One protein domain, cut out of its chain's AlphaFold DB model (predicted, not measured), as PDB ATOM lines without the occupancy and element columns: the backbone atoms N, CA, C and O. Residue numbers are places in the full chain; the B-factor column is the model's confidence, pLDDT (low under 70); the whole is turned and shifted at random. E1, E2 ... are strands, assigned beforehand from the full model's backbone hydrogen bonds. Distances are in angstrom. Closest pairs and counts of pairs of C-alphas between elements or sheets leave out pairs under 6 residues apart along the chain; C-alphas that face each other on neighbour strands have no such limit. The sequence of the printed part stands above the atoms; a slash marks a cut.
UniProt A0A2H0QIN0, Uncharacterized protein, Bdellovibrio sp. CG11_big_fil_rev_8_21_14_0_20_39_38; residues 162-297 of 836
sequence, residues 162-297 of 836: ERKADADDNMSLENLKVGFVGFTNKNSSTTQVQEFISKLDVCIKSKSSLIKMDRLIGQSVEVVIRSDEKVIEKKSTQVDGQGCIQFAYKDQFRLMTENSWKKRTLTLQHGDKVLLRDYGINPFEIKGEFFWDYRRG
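This is residues 162 to 297 of the 836 residues of an uncharacterized protein of Bdellovibrio sp. CG11_big_fil_rev_8_21_14_0_20_39_38 (UniProt A0A2H0QIN0). The model is a long, nearly closed barrel of eight strands, made of two strongly twisted sheets that come together along both sides: E1, E2 and E6 make one wall, and E5, E4, E7, E8 and E9 the other. The barrel is closed less fully at its two seams, where E1 comes beside E8 and E9, and E5 beside E6; the hairpin of E2 with the short E3 lies at one end, and the link from E1 to E2 at the other. The printed part has 136 residues with nine named strands, E1 to E9 in chain order, and no named helix, and its class is all strand. One sheet has the order E5, E4, E7, E8, E9, all antiparallel; the other is branched at E2, whose antiparallel neighbours are E1, E3 and E6. The whole is compact, with a radius of gyration of the C-alphas of 16.0 A, yet elongated, with spans of 55 by 30 by 26 A.

E1 holds residues 171 to 183, begins with C-alpha 171 at (37.436, 35.546, -33.667), is 33.0 A long and bends by 66 degrees at residue 174. E2, residues 193 to 207, is the longest strand by residues, 41.6 A from first to last C-alpha, and bends by 53 degrees at residue 196; C-alpha 207 is at (36.904, 30.593, -37.160). E3 is residues 213 to 215. E4, residues 220 to 227, is 23.3 A long, and E5, residues 230 to 238, is 23.9 A. E6, residues 244 to 254, is 30.9 A long and bends by 52 degrees at residue 247. E7, residues 262 to 270, is 26.1 A long, and E8, residues 273 to 281, is 25.5 A. E9, residues 291 to 293, ends with C-alpha 293 at (34.508, 41.369, -17.709).

E1, E2 and E3 form a meander, each strand the antiparallel neighbour of the one before. In the hairpin of E1 and E2, N 177 and O 201 are 2.8 A apart, within hydrogen-bond range. On the other side of E2 are E3, beside residues 205 to 207, and E6, beside residues 193 to 203. N 206 and O 214 of E2 and E3 are 2.8 A apart, and N 198 and O 249 of E2 and E6 are 2.9 A apart. The closest C-alphas of E6 and E5 are those of Tyr 249 and Glu 233, 6.5 A apart. In the other sheet E5 and E4 are a hairpin, with N 223 and O 235 at 2.8 A. E4 and E7 pair through N 224 and O 267, 2.9 A. E7, E8 and E9 form a second meander, with N 266 and O 277 at 2.8 A, and N 280 and O 292 at 2.8 A. E9 is an edge strand, and the closest C-alphas of E9 and E1 are those of Phe 291 and Val 178, 5.6 A apart. Those of E1 and E8 are Met 171 and Leu 275, 6.4 A apart. E2 is apart from E4, E5, E7, E8 and E9.

The two C-alphas farthest apart are those of Thr 190 and Leu 210, 55.8 A, in the links on either side of E2. The printed part has no cut, and its first and last C-alphas, Glu 162 and Gly 297, are 9.9 A apart. No link is long; those from E1 to E2, E6 to E7 and E8 to E9 are short but not tight, and the others are tight. The mean pLDDT of the printed part is 83.4, and residues 162 to 169, 185 to 191 and 208 to 212 are under 70.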
ATOM      1  N   GLU A 162      24.243  44.998 -26.987       42.59
ATOM      2  CA  GLU A 162      25.488  44.270 -26.678       42.59
ATOM      3  C   GLU A 162      25.524  42.855 -27.280       42.59
ATOM      4  O   GLU A 162      26.577  42.390 -27.710       42.59
ATOM      5  N   ARG A 163      24.371  42.187 -27.434       43.62
ATOM      6  CA  ARG A 163      24.302  40.878 -28.118       43.62
ATOM      7  C   ARG A 163      24.497  40.946 -29.635       43.62
ATOM      8  O   ARG A 163      24.763  39.911 -30.240       43.62
ATOM      9  N   LYS A 164      24.384  42.124 -30.258       39.50
ATOM     10  CA  LYS A 164      24.676  42.297 -31.691       39.50
ATOM     11  C   LYS A 164      26.164  42.516 -31.993       39.50
ATOM     12  O   LYS A 164      26.530  42.388 -33.153       39.50
ATOM     13  N   ALA A 165      27.009  42.779 -30.991       42.94
ATOM     14  CA  ALA A 165      28.448  42.970 -31.194       42.94
ATOM     15  C   ALA A 165      29.251  41.652 -31.252       42.94
ATOM     16  O   ALA A 165      30.283  41.614 -31.905       42.94
ATOM     17  N   ASP A 166      28.762  40.559 -30.653       43.38
ATOM     18  CA  ASP A 166      29.422  39.236 -30.716       43.38
ATOM     19  C   ASP A 166      28.909  38.358 -31.887       43.38
ATOM     20  O   ASP A 166      29.338  37.215 -32.054       43.38
ATOM     21  N   ALA A 167      27.961  38.852 -32.693       42.41
ATOM     22  CA  ALA A 167      27.225  38.038 -33.665       42.41
ATOM     23  C   ALA A 167      27.826  38.001 -35.084       42.41
ATOM     24  O   ALA A 167      27.273  37.288 -35.923       42.41
ATOM     25  N   ASP A 168      28.939  38.699 -35.353       53.81
ATOM     26  CA  ASP A 168      29.556  38.721 -36.696       53.81
ATOM     27  C   ASP A 168      31.052  38.335 -36.756       53.81
ATOM     28  O   ASP A 168      31.657  38.351 -37.825       53.81
ATOM     29  N   ASP A 169      31.685  37.916 -35.651       55.41
ATOM     30  CA  ASP A 169      33.154  37.879 -35.618       55.41
ATOM     31  C   ASP A 169      33.817  36.518 -35.896       55.41
ATOM     32  O   ASP A 169      33.582  35.481 -35.273       55.41
ATOM     33  N   ASN A 170      34.782  36.561 -36.818       71.62
ATOM     34  CA  ASN A 170      35.713  35.484 -37.160       71.62
ATOM     35  C   ASN A 170      36.717  35.147 -36.031       71.62
ATOM     36  O   ASN A 170      37.606  34.309 -36.232       71.62
ATOM     37  N   MET A 171      36.622  35.789 -34.864       80.12
ATOM     38  CA  MET A 171      37.436  35.546 -33.667       80.12
ATOM     39  C   MET A 171      36.557  35.543 -32.412       80.12
ATOM     40  O   MET A 171      35.557  36.239 -32.347       80.12
ATOM     41  N   SER A 172      36.930  34.755 -31.404       84.81
ATOM     42  CA  SER A 172      36.221  34.663 -30.124       84.81
ATOM     43  C   SER A 172      37.203  34.509 -28.966       84.81
ATOM     44  O   SER A 172      38.256  33.877 -29.103       84.81
ATOM     45  N   LEU A 173      36.837  35.070 -27.813       85.44
ATOM     46  CA  LEU A 173      37.604  34.979 -26.574       85.44
ATOM     47  C   LEU A 173      37.062  33.895 -25.653       85.44
ATOM     48  O   LEU A 173      35.973  34.030 -25.088       85.44
ATOM     49  N   GLU A 174      37.879  32.860 -25.454       84.25
ATOM     50  CA  GLU A 174      37.609  31.764 -24.521       84.25
ATOM     51  C   GLU A 174      37.802  32.223 -23.072       84.25
ATOM     52  O   GLU A 174      36.986  31.913 -22.208       84.25
ATOM     53  N   ASN A 175      38.854  32.998 -22.806       86.81
ATOM     54  CA  ASN A 175      39.164  33.489 -21.470       86.81
ATOM     55  C   ASN A 175      39.825  34.869 -21.551       86.81
ATOM     56  O   ASN A 175      40.674  35.100 -22.411       86.81
ATOM     57  N   LEU A 176      39.440  35.757 -20.639       93.00
ATOM     58  CA  LEU A 176      40.085  37.040 -20.394       93.00
ATOM     59  C   LEU A 176      40.273  37.162 -18.884       93.00
ATOM     60  O   LEU A 176      39.300  37.121 -18.132       93.00
ATOM     61  N   LYS A 177      41.523  37.301 -18.449       93.75
ATOM     62  CA  LYS A 177      41.887  37.578 -17.062       93.75
ATOM     63  C   LYS A 177      42.874  38.727 -17.034       93.75
ATOM     64  O   LYS A 177      43.802  38.781 -17.839       93.75
ATOM     65  N   VAL A 178      42.695  39.614 -16.067       94.06
ATOM     66  CA  VAL A 178      43.678  40.645 -15.755       94.06
ATOM     67  C   VAL A 178      44.013  40.532 -14.276       94.06
ATOM     68  O   VAL A 178      43.121  40.474 -13.436       94.06
ATOM     69  N   GLY A 179      45.300  40.432 -13.961       92.62
ATOM     70  CA  GLY A 179      45.804  40.355 -12.592       92.62
ATOM     71  C   GLY A 179      46.688  41.547 -12.249       92.62
ATOM     72  O   GLY A 179      47.371  42.086 -13.119       92.62
ATOM     73  N   PHE A 180      46.715  41.934 -10.979       92.81
ATOM     74  CA  PHE A 180      47.659  42.926 -10.472       92.81
ATOM     75  C   PHE A 180      49.036  42.293 -10.230       92.81
ATOM     76  O   PHE A 180      49.126  41.206  -9.659       92.81
ATOM     77  N   VAL A 181      50.110  42.969 -10.647       91.94
ATOM     78  CA  VAL A 181      51.497  42.515 -10.431       91.94
ATOM     79  C   VAL A 181      52.202  43.349  -9.360       91.94
ATOM     80  O   VAL A 181      52.909  42.796  -8.520       91.94
ATOM     81  N   GLY A 182      52.034  44.673  -9.375       87.38
ATOM     82  CA  GLY A 182      52.697  45.575  -8.429       87.38
ATOM     83  C   GLY A 182      52.691  47.036  -8.877       87.38
ATOM     84  O   GLY A 182      52.375  47.337 -10.024       87.38
ATOM     85  N   PHE A 183      53.079  47.944  -7.981       86.31
ATOM     86  CA  PHE A 183      53.314  49.357  -8.303       86.31
ATOM     87  C   PHE A 183      54.755  49.586  -8.773       86.31
ATOM     88  O   PHE A 183      55.682  48.950  -8.260       86.31
ATOM     89  N   THR A 184      54.958  50.494  -9.730       80.81
ATOM     90  CA  THR A 184      56.299  50.833 -10.246       80.81
ATOM     91  C   THR A 184      57.017  51.853  -9.365       80.81
ATOM     92  O   THR A 184      58.212  51.708  -9.113       80.81
ATOM     93  N   ASN A 185      56.279  52.822  -8.817       69.12
ATOM     94  CA  ASN A 185      56.788  53.826  -7.886       69.12
ATOM     95  C   ASN A 185      56.464  53.396  -6.453       69.12
ATOM     96  O   ASN A 185      55.348  53.586  -5.976       69.12
ATOM     97  N   LYS A 186      57.430  52.783  -5.764       59.81
ATOM     98  CA  LYS A 186      57.204  52.215  -4.423       59.81
ATOM     99  C   LYS A 186      57.176  53.237  -3.277       59.81
ATOM    100  O   LYS A 186      56.784  52.858  -2.181       59.81
ATOM    101  N   ASN A 187      57.572  54.497  -3.496       55.56
ATOM    102  CA  ASN A 187      58.091  55.302  -2.379       55.56
ATOM    103  C   ASN A 187      57.433  56.666  -2.115       55.56
ATOM    104  O   ASN A 187      57.813  57.279  -1.121       55.56
ATOM    105  N   SER A 188      56.477  57.147  -2.918       57.34
ATOM    106  CA  SER A 188      55.760  58.392  -2.590       57.34
ATOM    107  C   SER A 188      54.274  58.134  -2.389       57.34
ATOM    108  O   SER A 188      53.562  57.800  -3.332       57.34
ATOM    109  N   SER A 189      53.815  58.278  -1.145       61.31
ATOM    110  CA  SER A 189      52.395  58.185  -0.787       61.31
ATOM    111  C   SER A 189      51.617  59.484  -1.048       61.31
ATOM    112  O   SER A 189      50.405  59.490  -0.875       61.31
ATOM    113  N   THR A 190      52.279  60.565  -1.484       59.12
ATOM    114  CA  THR A 190      51.652  61.876  -1.753       59.12
ATOM    115  C   THR A 190      51.408  62.160  -3.234       59.12
ATOM    116  O   THR A 190      50.764  63.156  -3.565       59.12
ATOM    117  N   THR A 191      51.894  61.314  -4.150       66.62
ATOM    118  CA  THR A 191      51.711  61.538  -5.591       66.62
ATOM    119  C   THR A 191      50.263  61.333  -6.015       66.62
ATOM    120  O   THR A 191      49.692  60.269  -5.793       66.62
ATOM    121  N   GLN A 192      49.702  62.305  -6.736       73.06
ATOM    122  CA  GLN A 192      48.337  62.237  -7.260       73.06
ATOM    123  C   GLN A 192      48.125  61.076  -8.251       73.06
ATOM    124  O   GLN A 192      47.016  60.552  -8.350       73.06
ATOM    125  N   VAL A 193      49.168  60.675  -8.990       81.12
ATOM    126  CA  VAL A 193      49.125  59.612 -10.006       81.12
ATOM    127  C   VAL A 193      50.033  58.461  -9.594       81.12
ATOM    128  O   VAL A 193      51.235  58.652  -9.410       81.12
ATOM    129  N   GLN A 194      49.470  57.258  -9.511       82.94
ATOM    130  CA  GLN A 194      50.215  56.036  -9.242       82.94
ATOM    131  C   GLN A 194      50.222  55.137 -10.479       82.94
ATOM    132  O   GLN A 194      49.194  54.912 -11.120       82.94
ATOM    133  N   GLU A 195      51.405  54.627 -10.816       88.88
ATOM    134  CA  GLU A 195      51.598  53.677 -11.908       88.88
ATOM    135  C   GLU A 195      51.643  52.244 -11.355       88.88
ATOM    136  O   GLU A 195      52.328  51.945 -10.369       88.88
ATOM    137  N   PHE A 196      50.897  51.350 -12.000       90.25
ATOM    138  CA  PHE A 196      50.804  49.937 -11.657       90.25
ATOM    139  C   PHE A 196      51.023  49.050 -12.874       90.25
ATOM    140  O   PHE A 196      50.829  49.449 -14.021       90.25
ATOM    141  N   ILE A 197      51.428  47.818 -12.600       93.56
ATOM    142  CA  ILE A 197      51.652  46.775 -13.587       93.56
ATOM    143  C   ILE A 197      50.485  45.794 -13.513       93.56
ATOM    144  O   ILE A 197      50.215  45.206 -12.463       93.56
ATOM    145  N   SER A 198      49.827  45.593 -14.650       94.88
ATOM    146  CA  SER A 198      48.777  44.593 -14.841       94.88
ATOM    147  C   SER A 198      49.295  43.455 -15.709       94.88
ATOM    148  O   SER A 198      49.991  43.701 -16.688       94.88
ATOM    149  N   LYS A 199      48.944  42.210 -15.385       95.69
ATOM    150  CA  LYS A 199      49.182  41.031 -16.222       95.69
ATOM    151  C   LYS A 199      47.892  40.669 -16.950       95.69
ATOM    152  O   LYS A 199      46.927  40.270 -16.304       95.69
ATOM    153  N   LEU A 200      47.896  40.783 -18.273       95.38
ATOM    154  CA  LEU A 200      46.829  40.306 -19.148       95.38
ATOM    155  C   LEU A 200      47.082  38.835 -19.500       95.38
ATOM    156  O   LEU A 200      48.202  38.478 -19.862       95.38
ATOM    157  N   ASP A 201      46.046  38.007 -19.406       95.25
ATOM    158  CA  ASP A 201      46.025  36.611 -19.849       95.25
ATOM    159  C   ASP A 201      44.760  36.375 -20.677       95.25
ATOM    160  O   ASP A 201      43.635  36.478 -20.173       95.25
ATOM    161  N   VAL A 202      44.941  36.137 -21.975       94.31
ATOM    162  CA  VAL A 202      43.846  36.108 -22.944       94.31
ATOM    163  C   VAL A 202      43.979  34.927 -23.899       94.31
ATOM    164  O   VAL A 202      45.021  34.752 -24.520       94.31
ATOM    165  N   CYS A 203      42.925  34.121 -24.037       92.94
ATOM    166  CA  CYS A 203      42.910  32.936 -24.902       92.94
ATOM    167  C   CYS A 203      41.956  33.130 -26.082       92.94
ATOM    168  O   CYS A 203      40.764  33.395 -25.891       92.94
ATOM    169  N   ILE A 204      42.483  32.988 -27.300       90.94
ATOM    170  CA  ILE A 204      41.827  33.400 -28.545       90.94
ATOM    171  C   ILE A 204      41.579  32.179 -29.431       90.94
ATOM    172  O   ILE A 204      42.470  31.362 -29.684       90.94
ATOM    173  N   LYS A 205      40.361  32.083 -29.959       86.44
ATOM    174  CA  LYS A 205      40.004  31.155 -31.035       86.44
ATOM    175  C   LYS A 205      39.607  31.950 -32.271       86.44
ATOM    176  O   LYS A 205      38.971  32.993 -32.152       86.44
ATOM    177  N   SER A 206      39.929  31.450 -33.456       81.25
ATOM    178  CA  SER A 206      39.436  32.004 -34.716       81.25
ATOM    179  C   SER A 206      38.688  30.953 -35.512       81.25
ATOM    180  O   SER A 206      38.990  29.760 -35.464       81.25
ATOM    181  N   LYS A 207      37.691  31.414 -36.257       74.38
ATOM    182  CA  LYS A 207      36.904  30.593 -37.160       74.38
ATOM    183  C   LYS A 207      37.794  30.174 -38.333       74.38
ATOM    184  O   LYS A 207      38.197  31.017 -39.137       74.38
ATOM    185  N   SER A 208      38.141  28.889 -38.387       63.34
ATOM    186  CA  SER A 208      38.913  28.288 -39.484       63.34
ATOM    187  C   SER A 208      38.003  27.718 -40.577       63.34
ATOM    188  O   SER A 208      38.432  27.542 -41.712       63.34
ATOM    189  N   SER A 209      36.725  27.466 -40.256       58.59
ATOM    190  CA  SER A 209      35.667  27.021 -41.174       58.59
ATOM    191  C   SER A 209      34.277  27.407 -40.643       58.59
ATOM    192  O   SER A 209      34.145  27.817 -39.492       58.59
ATOM    193  N   LEU A 210      33.213  27.230 -41.440       55.84
ATOM    194  CA  LEU A 210      31.824  27.549 -41.054       55.84
ATOM    195  C   LEU A 210      31.366  26.911 -39.724       55.84
ATOM    196  O   LEU A 210      30.446  27.439 -39.103       55.84
ATOM    197  N   ILE A 211      32.013  25.826 -39.280       55.59
ATOM    198  CA  ILE A 211      31.562  24.983 -38.160       55.59
ATOM    199  C   ILE A 211      32.638  24.844 -37.057       55.59
ATOM    200  O   ILE A 211      32.318  24.435 -35.943       55.59
ATOM    201  N   LYS A 212      33.909  25.206 -37.312       66.19
ATOM    202  CA  LYS A 212      35.025  24.949 -36.382       66.19
ATOM    203  C   LYS A 212      35.805  26.215 -36.011       66.19
ATOM    204  O   LYS A 212      36.249  26.970 -36.877       66.19
ATOM    205  N   MET A 213      35.989  26.404 -34.705       71.12
ATOM    206  CA  MET A 213      36.872  27.408 -34.108       71.12
ATOM    207  C   MET A 213      38.198  26.736 -33.738       71.12
ATOM    208  O   MET A 213      38.214  25.875 -32.857       71.12
ATOM    209  N   ASP A 214      39.296  27.124 -34.384       79.06
ATOM    210  CA  ASP A 214      40.641  26.644 -34.056       79.06
ATOM    211  C   ASP A 214      41.400  27.699 -33.230       79.06
ATOM    212  O   ASP A 214      41.141  28.903 -33.308       79.06
ATOM    213  N   ARG A 215      42.333  27.247 -32.390       82.56
ATOM    214  CA  ARG A 215      43.210  28.135 -31.613       82.56
ATOM    215  C   ARG A 215      44.269  28.746 -32.528       82.56
ATOM    216  O   ARG A 215      44.814  28.050 -33.378       82.56
ATOM    217  N   LEU A 216      44.605  30.016 -32.312       83.50
ATOM    218  CA  LEU A 216      45.581  30.761 -33.121       83.50
ATOM    219  C   LEU A 216      47.052  30.404 -32.810       83.50
ATOM    220  O   LEU A 216      47.908  31.277 -32.827       83.50
ATOM    221  N   ILE A 217      47.359  29.143 -32.489       87.06
ATOM    222  CA  ILE A 217      48.666  28.706 -31.964       87.06
ATOM    223  C   ILE A 217      49.812  29.125 -32.895       87.06
ATOM    224  O   ILE A 217      49.795  28.815 -34.086       87.06
ATOM    225  N   GLY A 218      50.823  29.802 -32.340       85.69
ATOM    226  CA  GLY A 218      52.019  30.236 -33.067       85.69
ATOM    227  C   GLY A 218      51.783  31.354 -34.084       85.69
ATOM    228  O   GLY A 218      52.665  31.611 -34.902       85.69
ATOM    229  N   GLN A 219      50.605  31.987 -34.074       89.56
ATOM    230  CA  GLN A 219      50.296  33.112 -34.949       89.56
ATOM    231  C   GLN A 219      50.526  34.452 -34.248       89.56
ATOM    232  O   GLN A 219      50.335  34.587 -33.037       89.56
ATOM    233  N   SER A 220      50.911  35.459 -35.038       91.25
ATOM    234  CA  SER A 220      51.111  36.819 -34.541       91.25
ATOM    235  C   SER A 220      49.764  37.505 -34.363       91.25
ATOM    236  O   SER A 220      48.957  37.553 -35.295       91.25
ATOM    237  N   VAL A 221      49.546  38.073 -33.184       92.12
ATOM    238  CA  VAL A 221      48.380  38.894 -32.859       92.12
ATOM    239  C   VAL A 221      48.878  40.235 -32.344       92.12
ATOM    240  O   VAL A 221      49.762  40.308 -31.486       92.12
ATOM    241  N   GLU A 222      48.320  41.309 -32.884       95.81
ATOM    242  CA  GLU A 222      48.536  42.656 -32.384       95.81
ATOM    243  C   GLU A 222      47.522  42.947 -31.280       95.81
ATOM    244  O   GLU A 222      46.311  42.838 -31.471       95.81
ATOM    245  N   VAL A 223      48.034  43.299 -30.105       94.94
ATOM    246  CA  VAL A 223      47.239  43.623 -28.926       94.94
ATOM    247  C   VAL A 223      47.324  45.118 -28.673       94.94
ATOM    248  O   VAL A 223      48.418  45.664 -28.523       94.94
ATOM    249  N   VAL A 224      46.170  45.779 -28.601       96.06
ATOM    250  CA  VAL A 224      46.064  47.201 -28.260       96.06
ATOM    251  C   VAL A 224      45.128  47.362 -27.071       96.06
ATOM    252  O   VAL A 224      43.978  46.939 -27.128       96.06
ATOM    253  N   ILE A 225      45.605  47.990 -26.002       95.88
ATOM    254  CA  ILE A 225      44.801  48.328 -24.824       95.88
ATOM    255  C   ILE A 225      44.558  49.831 -24.841       95.88
ATOM    256  O   ILE A 225      45.510  50.611 -24.925       95.88
ATOM    257  N   ARG A 226      43.294  50.242 -24.749       95.19
ATOM    258  CA  ARG A 226      42.898  51.652 -24.685       95.19
ATOM    259  C   ARG A 226      42.185  51.978 -23.377       95.19
ATOM    260  O   ARG A 226      41.424  51.159 -22.863       95.19
ATOM    261  N   SER A 227      42.430  53.178 -22.858       92.06
ATOM    262  CA  SER A 227      41.541  53.864 -21.914       92.06
ATOM    263  C   SER A 227      40.877  54.978 -22.693       92.06
ATOM    264  O   SER A 227      41.563  55.909 -23.115       92.06
ATOM    265  N   ASP A 228      39.572  54.859 -22.908       87.19
ATOM    266  CA  ASP A 228      38.831  55.743 -23.805       87.19
ATOM    267  C   ASP A 228      39.504  55.757 -25.195       87.19
ATOM    268  O   ASP A 228      39.669  54.706 -25.817       87.19
ATOM    269  N   GLU A 229      39.975  56.912 -25.666       84.56
ATOM    270  CA  GLU A 229      40.677  57.049 -26.951       84.56
ATOM    271  C   GLU A 229      42.207  56.906 -26.845       84.56
ATOM    272  O   GLU A 229      42.907  56.801 -27.856       84.56
ATOM    273  N   LYS A 230      42.763  56.867 -25.626       91.56
ATOM    274  CA  LYS A 230      44.213  56.835 -25.407       91.56
ATOM    275  C   LYS A 230      44.738  55.401 -25.413       91.56
ATOM    276  O   LYS A 230      44.332  54.575 -24.598       91.56
ATOM    277  N   VAL A 231      45.702  55.119 -26.291       93.19
ATOM    278  CA  VAL A 231      46.444  53.848 -26.297       93.19
ATOM    279  C   VAL A 231      47.355  53.790 -25.069       93.19
ATOM    280  O   VAL A 231      48.236  54.632 -24.909       93.19
ATOM    281  N   ILE A 232      47.122  52.801 -24.206       92.25
ATOM    282  CA  ILE A 232      47.963  52.497 -23.041       92.25
ATOM    283  C   ILE A 232      49.134  51.619 -23.472       92.25
ATOM    284  O   ILE A 232      50.282  51.932 -23.186       92.25
ATOM    285  N   GLU A 233      48.832  50.537 -24.187       95.06
ATOM    286  CA  GLU A 233      49.812  49.546 -24.620       95.06
ATOM    287  C   GLU A 233      49.475  49.099 -26.041       95.06
ATOM    288  O   GLU A 233      48.305  48.897 -26.383       95.06
ATOM    289  N   LYS A 234      50.509  48.925 -26.863       95.38
ATOM    290  CA  LYS A 234      50.406  48.378 -28.212       95.38
ATOM    291  C   LYS A 234      51.565  47.416 -28.439       95.38
ATOM    292  O   LYS A 234      52.718  47.842 -28.487       95.38
ATOM    293  N   LYS A 235      51.267  46.127 -28.585       94.62
ATOM    294  CA  LYS A 235      52.285  45.077 -28.659       94.62
ATOM    295  C   LYS A 235      51.888  43.975 -29.631       94.62
ATOM    296  O   LYS A 235      50.792  43.435 -29.544       94.62
ATOM    297  N   SER A 236      52.806  43.605 -30.521       94.12
ATOM    298  CA  SER A 236      52.672  42.397 -31.340       94.12
ATOM    299  C   SER A 236      53.294  41.213 -30.607       94.12
ATOM    300  O   SER A 236      54.416  41.313 -30.103       94.12
ATOM    301  N   THR A 237      52.560  40.109 -30.489       93.69
ATOM    302  CA  THR A 237      53.004  38.917 -29.761       93.69
ATOM    303  C   THR A 237      52.511  37.643 -30.430       93.69
ATOM    304  O   THR A 237      51.492  37.638 -31.119       93.69
ATOM    305  N   GLN A 238      53.248  36.554 -30.228       93.19
ATOM    306  CA  GLN A 238      52.862  35.229 -30.699       93.19
ATOM    307  C   GLN A 238      51.935  34.566 -29.684       93.19
ATOM    308  O   GLN A 238      52.149  34.686 -28.474       93.19
ATOM    309  N   VAL A 239      50.917  33.870 -30.180       91.44
ATOM    310  CA  VAL A 239      50.034  33.040 -29.357       91.44
ATOM    311  C   VAL A 239      50.761  31.751 -28.972       91.44
ATOM    312  O   VAL A 239      51.383  31.101 -29.814       91.44
ATOM    313  N   ASP A 240      50.683  31.365 -27.702       92.56
ATOM    314  CA  ASP A 240      51.356  30.179 -27.180       92.56
ATOM    315  C   ASP A 240      50.734  28.851 -27.669       92.56
ATOM    316  O   ASP A 240      49.730  28.809 -28.388       92.56
ATOM    317  N   GLY A 241      51.332  27.730 -27.250       87.88
ATOM    318  CA  GLY A 241      50.852  26.376 -27.560       87.88
ATOM    319  C   GLY A 241      49.446  26.052 -27.036       87.88
ATOM    320  O   GLY A 241      48.858  25.053 -27.444       87.88
ATOM    321  N   GLN A 242      48.890  26.877 -26.147       89.00
ATOM    322  CA  GLN A 242      47.541  26.741 -25.601       89.00
ATOM    323  C   GLN A 242      46.529  27.667 -26.283       89.00
ATOM    324  O   GLN A 242      45.339  27.568 -25.985       89.00
ATOM    325  N   GLY A 243      46.949  28.503 -27.234       90.25
ATOM    326  CA  GLY A 243      46.068  29.488 -27.854       90.25
ATOM    327  C   GLY A 243      45.930  30.774 -27.035       90.25
ATOM    328  O   GLY A 243      44.961  31.507 -27.241       90.25
ATOM    329  N   CYS A 244      46.850  31.044 -26.106       93.94
ATOM    330  CA  CYS A 244      46.786  32.168 -25.183       93.94
ATOM    331  C   CYS A 244      47.952  33.151 -25.357       93.94
ATOM    332  O   CYS A 244      48.992  32.858 -25.946       93.94
ATOM    333  N   ILE A 245      47.745  34.366 -24.866       93.69
ATOM    334  CA  ILE A 245      48.707  35.459 -24.848       93.69
ATOM    335  C   ILE A 245      48.807  35.950 -23.409       93.69
ATOM    336  O   ILE A 245      47.797  36.295 -22.796       93.69
ATOM    337  N   GLN A 246      50.037  36.036 -22.900       93.94
ATOM    338  CA  GLN A 246      50.321  36.594 -21.584       93.94
ATOM    339  C   GLN A 246      51.366  37.698 -21.676       93.94
ATOM    340  O   GLN A 246      52.482  37.471 -22.141       93.94
ATOM    341  N   PHE A 247      51.041  38.891 -21.183       93.00
ATOM    342  CA  PHE A 247      52.038  39.941 -20.989       93.00
ATOM    343  C   PHE A 247      51.641  40.908 -19.878       93.00
ATOM    344  O   PHE A 247      50.478  41.011 -19.491       93.00
ATOM    345  N   ALA A 248      52.647  41.608 -19.361       95.06
ATOM    346  CA  ALA A 248      52.461  42.686 -18.410       95.06
ATOM    347  C   ALA A 248      52.458  44.036 -19.136       95.06
ATOM    348  O   ALA A 248      53.279  44.245 -20.029       95.06
ATOM    349  N   TYR A 249      51.568  44.937 -18.735       94.88
ATOM    350  CA  TYR A 249      51.515  46.318 -19.208       94.88
ATOM    351  C   TYR A 249      51.430  47.277 -18.023       94.88
ATOM    352  O   TYR A 249      50.992  46.900 -16.930       94.88
ATOM    353  N   LYS A 250      51.886  48.511 -18.236       94.62
ATOM    354  CA  LYS A 250      51.815  49.578 -17.240       94.62
ATOM    355  C   LYS A 250      50.584  50.432 -17.489       94.62
ATOM    356  O   LYS A 250      50.262  50.733 -18.632       94.62
ATOM    357  N   ASP A 251      49.920  50.832 -16.420       91.75
ATOM    358  CA  ASP A 251      48.793  51.753 -16.466       91.75
ATOM    359  C   ASP A 251      48.874  52.707 -15.270       91.75
ATOM    360  O   ASP A 251      49.636  52.491 -14.324       91.75
ATOM    361  N   GLN A 252      48.124  53.798 -15.334       89.62
ATOM    362  CA  GLN A 252      48.144  54.866 -14.349       89.62
ATOM    363  C   GLN A 252      46.734  55.148 -13.854       89.62
ATOM    364  O   GLN A 252      45.767  55.165 -14.618       89.62
ATOM    365  N   PHE A 253      46.618  55.421 -12.562       85.06
ATOM    366  CA  PHE A 253      45.376  55.890 -11.964       85.06
ATOM    367  C   PHE A 253      45.649  57.034 -11.002       85.06
ATOM    368  O   PHE A 253      46.752  57.191 -10.477       85.06
ATOM    369  N   ARG A 254      44.621  57.857 -10.797       81.75
ATOM    370  CA  ARG A 254      44.676  58.941  -9.825       81.75
ATOM    371  C   ARG A 254      44.236  58.415  -8.471       81.75
ATOM    372  O   ARG A 254      43.086  57.996  -8.330       81.75
ATOM    373  N   LEU A 255      45.139  58.478  -7.497       75.00
ATOM    374  CA  LEU A 255      44.892  58.020  -6.132       75.00
ATOM    375  C   LEU A 255      43.761  58.795  -5.457       75.00
ATOM    376  O   LEU A 255      43.089  58.219  -4.626       75.00
ATOM    377  N   MET A 256      43.532  60.052  -5.854       73.06
ATOM    378  CA  MET A 256      42.552  60.968  -5.247       73.06
ATOM    379  C   MET A 256      41.213  61.044  -5.994       73.06
ATOM    380  O   MET A 256      40.424  61.959  -5.777       73.06
ATOM    381  N   THR A 257      40.965  60.127  -6.931       74.38
ATOM    382  CA  THR A 257      39.650  60.034  -7.587       74.38
ATOM    383  C   THR A 257      38.762  59.036  -6.869       74.38
ATOM    384  O   THR A 257      39.269  58.143  -6.197       74.38
ATOM    385  N   GLU A 258      37.449  59.179  -7.046       70.06
ATOM    386  CA  GLU A 258      36.456  58.220  -6.557       70.06
ATOM    387  C   GLU A 258      36.851  56.786  -6.917       70.06
ATOM    388  O   GLU A 258      37.279  56.499  -8.052       70.06
ATOM    389  N   ASN A 259      36.701  55.896  -5.934       74.81
ATOM    390  CA  ASN A 259      36.979  54.477  -6.075       74.81
ATOM    391  C   ASN A 259      36.038  53.875  -7.127       74.81
ATOM    392  O   ASN A 259      34.862  53.613  -6.884       74.81
ATOM    393  N   SER A 260      36.550  53.720  -8.343       82.00
ATOM    394  CA  SER A 260      35.752  53.404  -9.521       82.00
ATOM    395  C   SER A 260      36.507  52.472 -10.451       82.00
ATOM    396  O   SER A 260      37.716  52.609 -10.671       82.00
ATOM    397  N   TRP A 261      35.755  51.551 -11.049       87.81
ATOM    398  CA  TRP A 261      36.243  50.691 -12.113       87.81
ATOM    399  C   TRP A 261      36.701  51.533 -13.298       87.81
ATOM    400  O   TRP A 261      35.940  52.319 -13.865       87.81
ATOM    401  N   LYS A 262      37.958  51.358 -13.696       90.44
ATOM    402  CA  LYS A 262      38.518  52.024 -14.866       90.44
ATOM    403  C   LYS A 262      38.233  51.161 -16.089       90.44
ATOM    404  O   LYS A 262      38.764  50.057 -16.211       90.44
ATOM    405  N   LYS A 263      37.368  51.650 -16.979       93.38
ATOM    406  CA  LYS A 263      37.017  50.957 -18.223       93.38
ATOM    407  C   LYS A 263      38.219  50.928 -19.170       93.38
ATOM    408  O   LYS A 263      38.941  51.916 -19.314       93.38
ATOM    409  N   ARG A 264      38.441  49.784 -19.804       94.94
ATOM    410  CA  ARG A 264      39.486  49.539 -20.796       94.94
ATOM    411  C   ARG A 264      38.896  48.796 -21.978       94.94
ATOM    412  O   ARG A 264      38.036  47.938 -21.796       94.94
ATOM    413  N   THR A 265      39.413  49.084 -23.163       95.69
ATOM    414  CA  THR A 265      39.055  48.373 -24.389       95.69
ATOM    415  C   THR A 265      40.280  47.634 -24.904       95.69
ATOM    416  O   THR A 265      41.290  48.241 -25.264       95.69
ATOM    417  N   LEU A 266      40.192  46.308 -24.917       95.75
ATOM    418  CA  LEU A 266      41.152  45.408 -25.537       95.75
ATOM    419  C   LEU A 266      40.778  45.229 -27.011       95.75
ATOM    420  O   LEU A 266      39.682  44.779 -27.330       95.75
ATOM    421  N   THR A 267      41.706  45.540 -27.905       94.81
ATOM    422  CA  THR A 267      41.621  45.226 -29.331       94.81
ATOM    423  C   THR A 267      42.642  44.149 -29.659       94.81
ATOM    424  O   THR A 267      43.833  44.325 -29.403       94.81
ATOM    425  N   LEU A 268      42.179  43.046 -30.235       93.44
ATOM    426  CA  LEU A 268      43.021  41.973 -30.755       93.44
ATOM    427  C   LEU A 268      42.889  41.956 -32.270       93.44
ATOM    428  O   LEU A 268      41.781  41.806 -32.780       93.44
ATOM    429  N   GLN A 269      44.000  42.111 -32.980       92.31
ATOM    430  CA  GLN A 269      44.024  42.122 -34.437       92.31
ATOM    431  C   GLN A 269      44.905  40.994 -34.976       92.31
ATOM    432  O   GLN A 269      46.058  40.828 -34.572       92.31
ATOM    433  N   HIS A 270      44.352  40.214 -35.901       91.12
ATOM    434  CA  HIS A 270      45.044  39.139 -36.600       91.12
ATOM    435  C   HIS A 270      44.667  39.162 -38.090       91.12
ATOM    436  O   HIS A 270      43.558  38.778 -38.470       91.12
ATOM    437  N   GLY A 271      45.585  39.642 -38.935       87.75
ATOM    438  CA  GLY A 271      45.274  39.971 -40.331       87.75
ATOM    439  C   GLY A 271      44.201  41.063 -40.408       87.75
ATOM    440  O   GLY A 271      44.299  42.076 -39.713       87.75
ATOM    441  N   ASP A 272      43.153  40.814 -41.193       86.06
ATOM    442  CA  ASP A 272      41.998  41.717 -41.337       86.06
ATOM    443  C   ASP A 272      40.927  41.511 -40.250       86.06
ATOM    444  O   ASP A 272      39.907  42.198 -40.230       86.06
ATOM    445  N   LYS A 273      41.127  40.547 -39.340       86.12
ATOM    446  CA  LYS A 273      40.179  40.239 -38.265       86.12
ATOM    447  C   LYS A 273      40.501  41.082 -37.039       86.12
ATOM    448  O   LYS A 273      41.638  41.073 -36.564       86.12
ATOM    449  N   VAL A 274      39.491  41.749 -36.492       89.56
ATOM    450  CA  VAL A 274      39.596  42.579 -35.289       89.56
ATOM    451  C   VAL A 274      38.564  42.097 -34.283       89.56
ATOM    452  O   VAL A 274      37.423  41.866 -34.650       89.56
ATOM    453  N   LEU A 275      38.963  41.948 -33.025       90.06
ATOM    454  CA  LEU A 275      38.056  41.677 -31.917       90.06
ATOM    455  C   LEU A 275      38.189  42.779 -30.873       90.06
ATOM    456  O   LEU A 275      39.303  43.107 -30.454       90.06
ATOM    457  N   LEU A 276      37.053  43.313 -30.432       91.56
ATOM    458  CA  LEU A 276      36.968  44.336 -29.395       91.56
ATOM    459  C   LEU A 276      36.381  43.758 -28.112       91.56
ATOM    460  O   LEU A 276      35.404  43.012 -28.132       91.56
ATOM    461  N   ARG A 277      36.988  44.100 -26.976       92.25
ATOM    462  CA  ARG A 277      36.572  43.585 -25.679       92.25
ATOM    463  C   ARG A 277      36.724  44.624 -24.582       92.25
ATOM    464  O   ARG A 277      37.839  44.986 -24.218       92.25
ATOM    465  N   ASP A 278      35.602  45.046 -24.017       93.94
ATOM    466  CA  ASP A 278      35.602  45.946 -22.871       93.94
ATOM    467  C   ASP A 278      35.772  45.172 -21.558       93.94
ATOM    468  O   ASP A 278      35.115  44.157 -21.315       93.94
ATOM    469  N   TYR A 279      36.640  45.681 -20.688       94.56
ATOM    470  CA  TYR A 279      36.845  45.176 -19.334       94.56
ATOM    471  C   TYR A 279      37.111  46.318 -18.349       94.56
ATOM    472  O   TYR A 279      37.540  47.404 -18.728       94.56
ATOM    473  N   GLY A 280      36.811  46.091 -17.076       93.50
ATOM    474  CA  GLY A 280      37.091  47.010 -15.981       93.50
ATOM    475  C   GLY A 280      38.317  46.554 -15.201       93.50
ATOM    476  O   GLY A 280      38.498  45.356 -14.975       93.50
ATOM    477  N   ILE A 281      39.135  47.507 -14.759       92.56
ATOM    478  CA  ILE A 281      40.182  47.276 -13.758       92.56
ATOM    479  C   ILE A 281      39.929  48.126 -12.517       92.56
ATOM    480  O   ILE A 281      39.565  49.299 -12.632       92.56
ATOM    481  N   ASN A 282      40.140  47.547 -11.340       88.75
ATOM    482  CA  ASN A 282      40.035  48.248 -10.069       88.75
ATOM    483  C   ASN A 282      41.415  48.352  -9.393       88.75
ATOM    484  O   ASN A 282      41.817  47.443  -8.665       88.75
ATOM    485  N   PRO A 283      42.157  49.455  -9.607       83.75
ATOM    486  CA  PRO A 283      43.495  49.615  -9.041       83.75
ATOM    487  C   PRO A 283      43.506  49.812  -7.516       83.75
ATOM    488  O   PRO A 283      44.567  49.700  -6.902       83.75
ATOM    489  N   PHE A 284      42.352  50.066  -6.891       79.19
ATOM    490  CA  PHE A 284      42.234  50.244  -5.442       79.19
ATOM    491  C   PHE A 284      42.112  48.904  -4.691       79.19
ATOM    492  O   PHE A 284      42.515  48.810  -3.526       79.19
ATOM    493  N   GLU A 285      41.659  47.842  -5.371       78.69
ATOM    494  CA  GLU A 285      41.347  46.531  -4.786       78.69
ATOM    495  C   GLU A 285      42.301  45.418  -5.261       78.69
ATOM    496  O   GLU A 285      41.940  44.424  -5.889       78.69
ATOM    497  N   ILE A 286      43.574  45.574  -4.909       75.88
ATOM    498  CA  ILE A 286      44.669  44.676  -5.313       75.88
ATOM    499  C   ILE A 286      44.602  43.254  -4.731       75.88
ATOM    500  O   ILE A 286      45.223  42.345  -5.280       75.88
ATOM    501  N   LYS A 287      43.867  43.040  -3.631       72.69
ATOM    502  CA  LYS A 287      43.669  41.713  -3.005       72.69
ATOM    503  C   LYS A 287      42.319  41.070  -3.357       72.69
ATOM    504  O   LYS A 287      42.077  39.933  -2.951       72.69
ATOM    505  N   GLY A 288      41.445  41.789  -4.064       74.62
ATOM    506  CA  GLY A 288      40.067  41.386  -4.344       74.62
ATOM    507  C   GLY A 288      39.767  41.234  -5.833       74.62
ATOM    508  O   GLY A 288      40.559  40.638  -6.566       74.62
ATOM    509  N   GLU A 289      38.605  41.711  -6.286       77.81
ATOM    510  CA  GLU A 289      38.267  41.687  -7.719       77.81
ATOM    511  C   GLU A 289      38.989  42.821  -8.452       77.81
ATOM    512  O   GLU A 289      38.453  43.898  -8.670       77.81
ATOM    513  N   PHE A 290      40.230  42.573  -8.867       89.38
ATOM    514  CA  PHE A 290      40.989  43.539  -9.669       89.38
ATOM    515  C   PHE A 290      40.428  43.716 -11.094       89.38
ATOM    516  O   PHE A 290      40.707  44.716 -11.752       89.38
ATOM    517  N   PHE A 291      39.663  42.741 -11.591       93.50
ATOM    518  CA  PHE A 291      39.234  42.631 -12.985       93.50
ATOM    519  C   PHE A 291      37.742  42.317 -13.101       93.50
ATOM    520  O   PHE A 291      37.252  41.392 -12.451       93.50
ATOM    521  N   TRP A 292      37.061  43.026 -14.004       92.81
ATOM    522  CA  TRP A 292      35.663  42.800 -14.359       92.81
ATOM    523  C   TRP A 292      35.500  42.638 -15.868       92.81
ATOM    524  O   TRP A 292      35.901  43.504 -16.642       92.81
ATOM    525  N   ASP A 293      34.872  41.550 -16.304       92.31
ATOM    526  CA  ASP A 293      34.508  41.369 -17.709       92.31
ATOM    527  C   ASP A 293      33.088  41.905 -17.939       92.31
ATOM    528  O   ASP A 293      32.128  41.318 -17.434       92.31
ATOM    529  N   TYR A 294      32.932  42.968 -18.738       90.38
ATOM    530  CA  TYR A 294      31.626  43.602 -18.978       90.38
ATOM    531  C   TYR A 294      30.611  42.688 -19.696       90.38
ATOM    532  O   TYR A 294      29.422  42.981 -19.690       90.38
ATOM    533  N   ARG A 295      31.019  41.507 -20.205       85.88
ATOM    534  CA  ARG A 295      30.078  40.436 -20.628       85.88
ATOM    535  C   ARG A 295      29.139  39.990 -19.515       85.88
ATOM    536  O   ARG A 295      28.061  39.475 -19.793       85.88
ATOM    537  N   ARG A 296      29.604  40.085 -18.270       84.81
ATOM    538  CA  ARG A 296      28.856  39.662 -17.084       84.81
ATOM    539  C   ARG A 296      27.803  40.696 -16.677       84.81
ATOM    540  O   ARG A 296      27.015  40.415 -15.783       84.81
ATOM    541  N   GLY A 297      27.790  41.861 -17.328       86.56
ATOM    542  CA  GLY A 297      26.985  43.021 -16.971       86.56
ATOM    543  C   GLY A 297      27.854  44.214 -16.552       86.56
ATOM    544  O   GLY A 297      29.089  44.147 -16.619       86.56
TER     545      GLY A 297